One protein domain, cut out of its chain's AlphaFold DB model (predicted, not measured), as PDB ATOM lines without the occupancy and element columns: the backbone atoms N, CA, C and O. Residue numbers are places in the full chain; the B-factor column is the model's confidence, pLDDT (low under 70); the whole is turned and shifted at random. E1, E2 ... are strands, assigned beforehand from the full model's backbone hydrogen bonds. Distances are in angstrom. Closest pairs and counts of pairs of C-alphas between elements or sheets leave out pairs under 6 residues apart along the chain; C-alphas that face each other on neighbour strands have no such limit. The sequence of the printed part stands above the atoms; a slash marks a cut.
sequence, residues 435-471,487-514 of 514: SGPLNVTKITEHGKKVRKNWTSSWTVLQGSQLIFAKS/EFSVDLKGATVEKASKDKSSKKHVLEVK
ATOM      1  N   SER A 435     364.748 228.052 277.365       90.12
ATOM      2  CA  SER A 435     363.851 228.349 276.232       90.12
ATOM      3  C   SER A 435     362.520 227.606 276.366       90.12
ATOM      4  O   SER A 435     362.463 226.539 276.974       90.12
ATOM      5  N   GLY A 436     361.435 228.159 275.819       89.38
ATOM      6  CA  GLY A 436     360.101 227.569 275.975       89.38
ATOM      7  C   GLY A 436     358.996 228.261 275.166       89.38
ATOM      8  O   GLY A 436     359.254 229.253 274.480       89.38
ATOM      9  N   PRO A 437     357.757 227.742 275.210       91.94
ATOM     10  CA  PRO A 437     356.579 228.423 274.691       91.94
ATOM     11  C   PRO A 437     356.017 229.340 275.784       91.94
ATOM     12  O   PRO A 437     355.601 228.855 276.836       91.94
ATOM     13  N   LEU A 438     355.981 230.654 275.553       93.38
ATOM     14  CA  LEU A 438     355.430 231.607 276.523       93.38
ATOM     15  C   LEU A 438     354.247 232.376 275.940       93.38
ATOM     16  O   LEU A 438     354.247 232.781 274.778       93.38
ATOM     17  N   ASN A 439     353.246 232.609 276.792       92.88
ATOM     18  CA  ASN A 439     352.162 233.542 276.514       92.88
ATOM     19  C   ASN A 439     352.625 234.956 276.876       92.88
ATOM     20  O   ASN A 439     352.736 235.286 278.056       92.88
ATOM     21  N   VAL A 440     352.868 235.782 275.867       92.94
ATOM     22  CA  VAL A 440     353.422 237.134 275.988       92.94
ATOM     23  C   VAL A 440     352.378 238.181 275.610       92.94
ATOM     24  O   VAL A 440     351.403 237.884 274.928       92.94
ATOM     25  N   THR A 441     352.551 239.417 276.069       92.06
ATOM     26  CA  THR A 441     351.767 240.575 275.616       92.06
ATOM     27  C   THR A 441     352.635 241.813 275.720       92.06
ATOM     28  O   THR A 441     353.323 242.000 276.725       92.06
ATOM     29  N   LYS A 442     352.565 242.709 274.733       91.19
ATOM     30  CA  LYS A 442     353.156 244.040 274.894       91.19
ATOM     31  C   LYS A 442     352.277 244.851 275.855       91.19
ATOM     32  O   LYS A 442     351.055 244.684 275.870       91.19
ATOM     33  N   ILE A 443     352.898 245.681 276.693       91.56
ATOM     34  CA  ILE A 443     352.198 246.599 277.616       91.56
ATOM     35  C   ILE A 443     352.588 248.063 277.397       91.56
ATOM     36  O   ILE A 443     351.752 248.944 277.595       91.56
ATOM     37  N   THR A 444     353.803 248.305 276.899       89.88
ATOM     38  CA  THR A 444     354.346 249.632 276.592       89.88
ATOM     39  C   THR A 444     355.106 249.590 275.264       89.88
ATOM     40  O   THR A 444     355.783 248.610 274.955       89.88
ATOM     41  N   GLU A 445     355.006 250.656 274.475       87.00
ATOM     42  CA  GLU A 445     355.727 250.858 273.218       87.00
ATOM     43  C   GLU A 445     356.115 252.335 273.095       87.00
ATOM     44  O   GLU A 445     355.258 253.209 273.194       87.00
ATOM     45  N   HIS A 446     357.414 252.631 272.954       82.81
ATOM     46  CA  HIS A 446     357.957 254.002 272.979       82.81
ATOM     47  C   HIS A 446     357.416 254.857 274.151       82.81
ATOM     48  O   HIS A 446     356.970 255.988 273.966       82.81
ATOM     49  N   GLY A 447     357.375 254.277 275.358       86.44
ATOM     50  CA  GLY A 447     356.831 254.908 276.572       86.44
ATOM     51  C   GLY A 447     355.298 254.999 276.648       86.44
ATOM     52  O   GLY A 447     354.760 255.327 277.702       86.44
ATOM     53  N   LYS A 448     354.565 254.675 275.576       89.38
ATOM     54  CA  LYS A 448     353.096 254.729 275.527       89.38
ATOM     55  C   LYS A 448     352.492 253.376 275.899       89.38
ATOM     56  O   LYS A 448     352.903 252.342 275.377       89.38
ATOM     57  N   LYS A 449     351.487 253.374 276.776       89.94
ATOM     58  CA  LYS A 449     350.747 252.166 277.177       89.94
ATOM     59  C   LYS A 449     349.923 251.629 275.999       89.94
ATOM     60  O   LYS A 449     349.081 252.352 275.470       89.94
ATOM     61  N   VAL A 450     350.128 250.368 275.620       89.50
ATOM     62  CA  VAL A 450     349.406 249.707 274.514       89.50
ATOM     63  C   VAL A 450     348.329 248.742 275.020       89.50
ATOM     64  O   VAL A 450     348.354 248.289 276.169       89.50
ATOM     65  N   ARG A 451     347.343 248.424 274.168       87.12
ATOM     66  CA  ARG A 451     346.322 247.410 274.479       87.12
ATOM     67  C   ARG A 451     346.970 246.024 274.498       87.12
ATOM     68  O   ARG A 451     347.617 245.634 273.534       87.12
ATOM     69  N   LYS A 452     346.725 245.271 275.572       90.19
ATOM     70  CA  LYS A 452     347.235 243.905 275.742       90.19
ATOM     71  C   LYS A 452     346.708 242.965 274.654       90.19
ATOM     72  O   LYS A 452     345.500 242.883 274.428       90.19
ATOM     73  N   ASN A 453     347.626 242.238 274.035       87.50
ATOM     74  CA  ASN A 453     347.424 241.261 272.977       87.50
ATOM     75  C   ASN A 453     348.178 239.974 273.346       87.50
ATOM     76  O   ASN A 453     349.346 239.804 273.014       87.50
ATOM     77  N   TRP A 454     347.518 239.072 274.076       91.12
ATOM     78  CA  TRP A 454     348.142 237.812 274.485       91.12
ATOM     79  C   TRP A 454     348.395 236.901 273.278       91.12
ATOM     80  O   TRP A 454     347.443 236.408 272.678       91.12
ATOM     81  N   THR A 455     349.662 236.640 272.967       89.69
ATOM     82  CA  THR A 455     350.107 235.724 271.908       89.69
ATOM     83  C   THR A 455     351.009 234.634 272.486       89.69
ATOM     84  O   THR A 455     351.683 234.846 273.490       89.69
ATOM     85  N   SER A 456     351.026 233.456 271.862       89.12
ATOM     86  CA  SER A 456     352.002 232.406 272.174       89.12
ATOM     87  C   SER A 456     353.192 232.540 271.225       89.12
ATOM     88  O   SER A 456     352.998 232.493 270.008       89.12
ATOM     89  N   SER A 457     354.398 232.727 271.762       88.69
ATOM     90  CA  SER A 457     355.638 232.875 270.983       88.69
ATOM     91  C   SER A 457     356.743 231.968 271.539       88.69
ATOM     92  O   SER A 457     356.806 231.696 272.746       88.69
ATOM     93  N   TRP A 458     357.612 231.457 270.659       91.06
ATOM     94  CA  TRP A 458     358.738 230.613 271.069       91.06
ATOM     95  C   TRP A 458     359.853 231.516 271.588       91.06
ATOM     96  O   TRP A 458     360.503 232.221 270.818       91.06
ATOM     97  N   THR A 459     360.028 231.524 272.908       92.94
ATOM     98  CA  THR A 459     360.924 232.449 273.603       92.94
ATOM     99  C   THR A 459     362.241 231.763 273.942       92.94
ATOM    100  O   THR A 459     362.245 230.640 274.453       92.94
ATOM    101  N   VAL A 460     363.354 232.448 273.685       91.44
ATOM    102  CA  VAL A 460     364.715 231.993 274.004       91.44
ATOM    103  C   VAL A 460     365.415 233.054 274.851       91.44
ATOM    104  O   VAL A 460     365.435 234.222 274.466       91.44
ATOM    105  N   LEU A 461     365.993 232.646 275.983       92.12
ATOM    106  CA  LEU A 461     366.911 233.465 276.773       92.12
ATOM    107  C   LEU A 461     368.351 233.149 276.343       92.12
ATOM    108  O   LEU A 461     368.828 232.023 276.507       92.12
ATOM    109  N   GLN A 462     369.034 234.139 275.771       87.38
ATOM    110  CA  GLN A 462     370.406 234.027 275.278       87.38
ATOM    111  C   GLN A 462     371.277 235.101 275.939       87.38
ATOM    112  O   GLN A 462     371.398 236.226 275.449       87.38
ATOM    113  N   GLY A 463     371.866 234.754 277.087       87.81
ATOM    114  CA  GLY A 463     372.592 235.699 277.932       87.81
ATOM    115  C   GLY A 463     371.680 236.851 278.355       87.81
ATOM    116  O   GLY A 463     370.635 236.635 278.955       87.81
ATOM    117  N   SER A 464     372.035 238.079 277.980       89.62
ATOM    118  CA  SER A 464     371.227 239.273 278.263       89.62
ATOM    119  C   SER A 464     370.119 239.565 277.238       89.62
ATOM    120  O   SER A 464     369.537 240.638 277.300       89.62
ATOM    121  N   GLN A 465     369.790 238.666 276.302       91.50
ATOM    122  CA  GLN A 465     368.700 238.888 275.335       91.50
ATOM    123  C   GLN A 465     367.536 237.908 275.491       91.50
ATOM    124  O   GLN A 465     367.736 236.697 275.585       91.50
ATOM    125  N   LEU A 466     366.315 238.444 275.427       92.38
ATOM    126  CA  LEU A 466     365.068 237.691 275.351       92.38
ATOM    127  C   LEU A 466     364.502 237.785 273.928       92.38
ATOM    128  O   LEU A 466     364.037 238.842 273.495       92.38
ATOM    129  N   ILE A 467     364.577 236.679 273.190       91.94
ATOM    130  CA  ILE A 467     364.267 236.613 271.759       91.94
ATOM    131  C   ILE A 467     362.903 235.951 271.560       91.94
ATOM    132  O   ILE A 467     362.694 234.822 272.005       91.94
ATOM    133  N   PHE A 468     362.004 236.624 270.837       90.69
ATOM    134  CA  PHE A 468     360.686 236.103 270.468       90.69
ATOM    135  C   PHE A 468     360.691 235.655 269.000       90.69
ATOM    136  O   PHE A 468     360.812 236.463 268.070       90.69
ATOM    137  N   ALA A 469     360.625 234.338 268.788       84.81
ATOM    138  CA  ALA A 469     360.713 233.721 267.470       84.81
ATOM    139  C   ALA A 469     359.327 233.485 266.852       84.81
ATOM    140  O   ALA A 469     358.404 233.001 267.509       84.81
ATOM    141  N   LYS A 470     359.224 233.795 265.552       75.06
ATOM    142  CA  LYS A 470     357.958 233.895 264.823       75.06
ATOM    143  C   LYS A 470     357.097 232.637 264.916       75.06
ATOM    144  O   LYS A 470     357.527 231.555 264.513       75.06
ATOM    145  N   SER A 471     355.848 232.805 265.351       53.75
ATOM    146  CA  SER A 471     354.858 231.728 265.287       53.75
ATOM    147  C   SER A 471     354.567 231.367 263.826       53.75
ATOM    148  O   SER A 471     354.273 232.234 263.004       53.75
ATOM    149  N   GLU A 487     360.366 238.255 265.677       62.22
ATOM    150  CA  GLU A 487     359.220 239.131 265.956       62.22
ATOM    151  C   GLU A 487     359.706 240.386 266.686       62.22
ATOM    152  O   GLU A 487     359.403 241.497 266.252       62.22
ATOM    153  N   PHE A 488     360.536 240.197 267.717       79.50
ATOM    154  CA  PHE A 488     361.455 241.193 268.275       79.50
ATOM    155  C   PHE A 488     362.471 240.511 269.218       79.50
ATOM    156  O   PHE A 488     362.259 239.382 269.665       79.50
ATOM    157  N   SER A 489     363.577 241.199 269.517       87.50
ATOM    158  CA  SER A 489     364.486 240.879 270.631       87.50
ATOM    159  C   SER A 489     364.407 242.002 271.667       87.50
ATOM    160  O   SER A 489     364.134 243.150 271.305       87.50
ATOM    161  N   VAL A 490     364.627 241.679 272.940       88.94
ATOM    162  CA  VAL A 490     364.679 242.633 274.057       88.94
ATOM    163  C   VAL A 490     365.989 242.426 274.811       88.94
ATOM    164  O   VAL A 490     366.280 241.307 275.232       88.94
ATOM    165  N   ASP A 491     366.775 243.489 274.983       90.56
ATOM    166  CA  ASP A 491     367.935 243.478 275.880       90.56
ATOM    167  C   ASP A 491     367.451 243.593 277.333       90.56
ATOM    168  O   ASP A 491     366.606 244.429 277.650       90.56
ATOM    169  N   LEU A 492     367.969 242.730 278.201       91.06
ATOM    170  CA  LEU A 492     367.634 242.634 279.621       91.06
ATOM    171  C   LEU A 492     368.645 243.374 280.515       91.06
ATOM    172  O   LEU A 492     368.493 243.371 281.737       91.06
ATOM    173  N   LYS A 493     369.688 244.005 279.955       90.94
ATOM    174  CA  LYS A 493     370.645 244.817 280.731       90.94
ATOM    175  C   LYS A 493     369.928 245.971 281.437       90.94
ATOM    176  O   LYS A 493     369.460 246.905 280.795       90.94
ATOM    177  N   GLY A 494     369.873 245.907 282.767       90.88
ATOM    178  CA  GLY A 494     369.163 246.885 283.596       90.88
ATOM    179  C   GLY A 494     367.638 246.729 283.604       90.88
ATOM    180  O   GLY A 494     366.968 247.520 284.263       90.88
ATOM    181  N   ALA A 495     367.090 245.719 282.918       91.12
ATOM    182  CA  ALA A 495     365.666 245.419 282.970       91.12
ATOM    183  C   ALA A 495     365.280 244.851 284.343       91.12
ATOM    184  O   ALA A 495     366.043 244.118 284.976       91.12
ATOM    185  N   THR A 496     364.065 245.156 284.791       92.12
ATOM    186  CA  THR A 496     363.527 244.666 286.069       92.12
ATOM    187  C   THR A 496     362.433 243.634 285.834       92.12
ATOM    188  O   THR A 496     361.574 243.817 284.973       92.12
ATOM    189  N   VAL A 497     362.459 242.541 286.604       92.56
ATOM    190  CA  VAL A 497     361.465 241.461 286.527       92.56
ATOM    191  C   VAL A 497     360.653 241.437 287.817       92.56
ATOM    192  O   VAL A 497     361.179 241.112 288.879       92.56
ATOM    193  N   GLU A 498     359.362 241.749 287.729       93.44
ATOM    194  CA  GLU A 498     358.432 241.668 288.861       93.44
ATOM    195  C   GLU A 498     357.325 240.642 288.613       93.44
ATOM    196  O   GLU A 498     356.942 240.348 287.478       93.44
ATOM    197  N   LYS A 499     356.764 240.089 289.689       93.38
ATOM    198  CA  LYS A 499     355.551 239.272 289.599       93.38
ATOM    199  C   LYS A 499     354.367 240.203 289.351       93.38
ATOM    200  O   LYS A 499     354.075 241.053 290.190       93.38
ATOM    201  N   ALA A 500     353.688 240.051 288.217       90.94
ATOM    202  CA  ALA A 500     352.610 240.963 287.849       90.94
ATOM    203  C   ALA A 500     351.447 240.872 288.852       90.94
ATOM    204  O   ALA A 500     350.996 239.782 289.214       90.94
ATOM    205  N   SER A 501     350.960 242.029 289.294       86.81
ATOM    206  CA  SER A 501     349.873 242.138 290.265       86.81
ATOM    207  C   SER A 501     348.503 241.802 289.650       86.81
ATOM    208  O   SER A 501     348.315 241.822 288.429       86.81
ATOM    209  N   LYS A 502     347.521 241.464 290.499       87.19
ATOM    210  CA  LYS A 502     346.201 240.950 290.071       87.19
ATOM    211  C   LYS A 502     345.381 241.972 289.266       87.19
ATOM    212  O   LYS A 502     344.599 241.589 288.402       87.19
ATOM    213  N   ASP A 503     345.587 243.262 289.518       87.38
ATOM    214  CA  ASP A 503     345.051 244.388 288.740       87.38
ATOM    215  C   ASP A 503     345.675 244.490 287.335       87.38
ATOM    216  O   ASP A 503     345.008 244.897 286.380       87.38
ATOM    217  N   LYS A 504     346.932 244.057 287.164       84.75
ATOM    218  CA  LYS A 504     347.585 243.993 285.854       84.75
ATOM    219  C   LYS A 504     347.234 242.720 285.089       84.75
ATOM    220  O   LYS A 504     347.175 242.776 283.856       84.75
ATOM    221  N   SER A 505     347.011 241.589 285.755       86.94
ATOM    222  CA  SER A 505     346.569 240.356 285.096       86.94
ATOM    223  C   SER A 505     345.775 239.428 286.013       86.94
ATOM    224  O   SER A 505     346.207 239.093 287.111       86.94
ATOM    225  N   SER A 506     344.658 238.915 285.495       88.81
ATOM    226  CA  SER A 506     343.891 237.821 286.102       88.81
ATOM    227  C   SER A 506     344.490 236.430 285.843       88.81
ATOM    228  O   SER A 506     344.061 235.456 286.464       88.81
ATOM    229  N   LYS A 507     345.475 236.303 284.939       91.00
ATOM    230  CA  LYS A 507     346.163 235.030 284.673       91.00
ATOM    231  C   LYS A 507     347.110 234.668 285.825       91.00
ATOM    232  O   LYS A 507     347.777 235.528 286.392       91.00
ATOM    233  N   LYS A 508     347.221 233.370 286.119       90.69
ATOM    234  CA  LYS A 508     348.230 232.821 287.042       90.69
ATOM    235  C   LYS A 508     349.627 232.851 286.393       90.69
ATOM    236  O   LYS A 508     349.731 232.840 285.171       90.69
ATOM    237  N   HIS A 509     350.680 232.846 287.216       93.44
ATOM    238  CA  HIS A 509     352.095 232.749 286.800       93.44
ATOM    239  C   HIS A 509     352.561 233.819 285.788       93.44
ATOM    240  O   HIS A 509     353.334 233.526 284.881       93.44
ATOM    241  N   VAL A 510     352.100 235.065 285.940       95.19
ATOM    242  CA  VAL A 510     352.533 236.185 285.088       95.19
ATOM    243  C   VAL A 510     353.706 236.931 285.720       95.19
ATOM    244  O   VAL A 510     353.643 237.342 286.881       95.19
ATOM    245  N   LEU A 511     354.746 237.143 284.920       95.00
ATOM    246  CA  LEU A 511     355.843 238.065 285.192       95.00
ATOM    247  C   LEU A 511     355.702 239.299 284.293       95.00
ATOM    248  O   LEU A 511     355.156 239.217 283.191       95.00
ATOM    249  N   GLU A 512     356.197 240.431 284.767       93.25
ATOM    250  CA  GLU A 512     356.325 241.678 284.023       93.25
ATOM    251  C   GLU A 512     357.804 242.044 283.941       93.25
ATOM    252  O   GLU A 512     358.506 242.009 284.948       93.25
ATOM    253  N   VAL A 513     358.257 242.375 282.732       92.88
ATOM    254  CA  VAL A 513     359.613 242.856 282.453       92.88
ATOM    255  C   VAL A 513     359.501 244.320 282.033       92.88
ATOM    256  O   VAL A 513     358.648 244.641 281.197       92.88
ATOM    257  N   LYS A 514     360.322 245.188 282.625       88.38
ATOM    258  CA  LYS A 514     360.397 246.630 282.340       88.38
ATOM    259  C   LYS A 514     361.824 247.019 281.998       88.38
ATOM    260  O   LYS A 514     362.700 246.622 282.799       88.38
TER     261      LYS A 514
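This is residues 435 to 471 and 487 to 514 of the 514 residues of an uncharacterized protein of Ameiurus melas (UniProt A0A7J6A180). A strongly twisted sheet of four strands, E1 to E4, makes a wall, and a small two-stranded hairpin, E5 and E6, stands across a gap from it. Two long loops, residues 441 to 454 and 500 to 510, join E1 to E2 and E5 to E6, and the first folds back on itself. The printed part has 65 residues, with no named helix and six named strands in the order E1 E2 E3 E4 E5 E6; the large sheet runs E1 - E2 - E3 - E4 and the small one E5 - E6, both antiparallel. The class is all strand, though under half of the residues, 29 of 65, are in named elements. The whole is compact and rounded, with a radius of gyration of the C-alphas of 11.9 A and spans of 30 by 25 by 20 A.

The longest strand, E2, covers residues 455 to 462 and measures 20.6 A from first to last C-alpha. E1, residues 435 to 440, begins at C-alpha 435 (363.851, 228.349, 276.232) and measures 13.6 A. E3 is residues 465 to 469, 12.3 A long, and E4 is residues 488 to 491, 10.2 A long, ending at C-alpha 491 (367.935, 243.478, 275.880). E5 is residues 497 to 499, 7.0 A, and E6 is residues 511 to 513, 6.7 A, ending at C-alpha 513 (359.613, 242.856, 282.453).

In the large sheet E1 and E4 are the edge strands, and from edge to edge the strands' lines turn by 74 degrees. E1, E2 and E3 form a meander, each strand the antiparallel neighbour of the one before. E1 and E2, a hairpin, stand at 140 degrees, with N 440 and O 455 2.8 A apart, within hydrogen-bond range. E2 and E3, also a hairpin, stand at 141 degrees, with N 462 and O 465 at 2.9 A. E3 and E4 stand at 170 degrees, with N 466 and O 490 at 2.9 A. E5 and E6, a hairpin at 151 degrees, have N 512 and O 498 at 2.8 A. E5 and E6 are apart from E1, E2, E3 and E4.

The two farthest C-alphas, of Gly 463 and Asp 503, are 30.8 A apart. Residues 472 to 486 are not printed, and C-alphas 471 and 487 are 8.6 A apart across this cut, which lies in the link from E3 to E4. The links E1 to E2 and E5 to E6 are long; in the first, residues 444 to 445 pair antiparallel with 448 to 449. Mean pLDDT of the printed part is 88.8, and residues 471 and 487 are under 70.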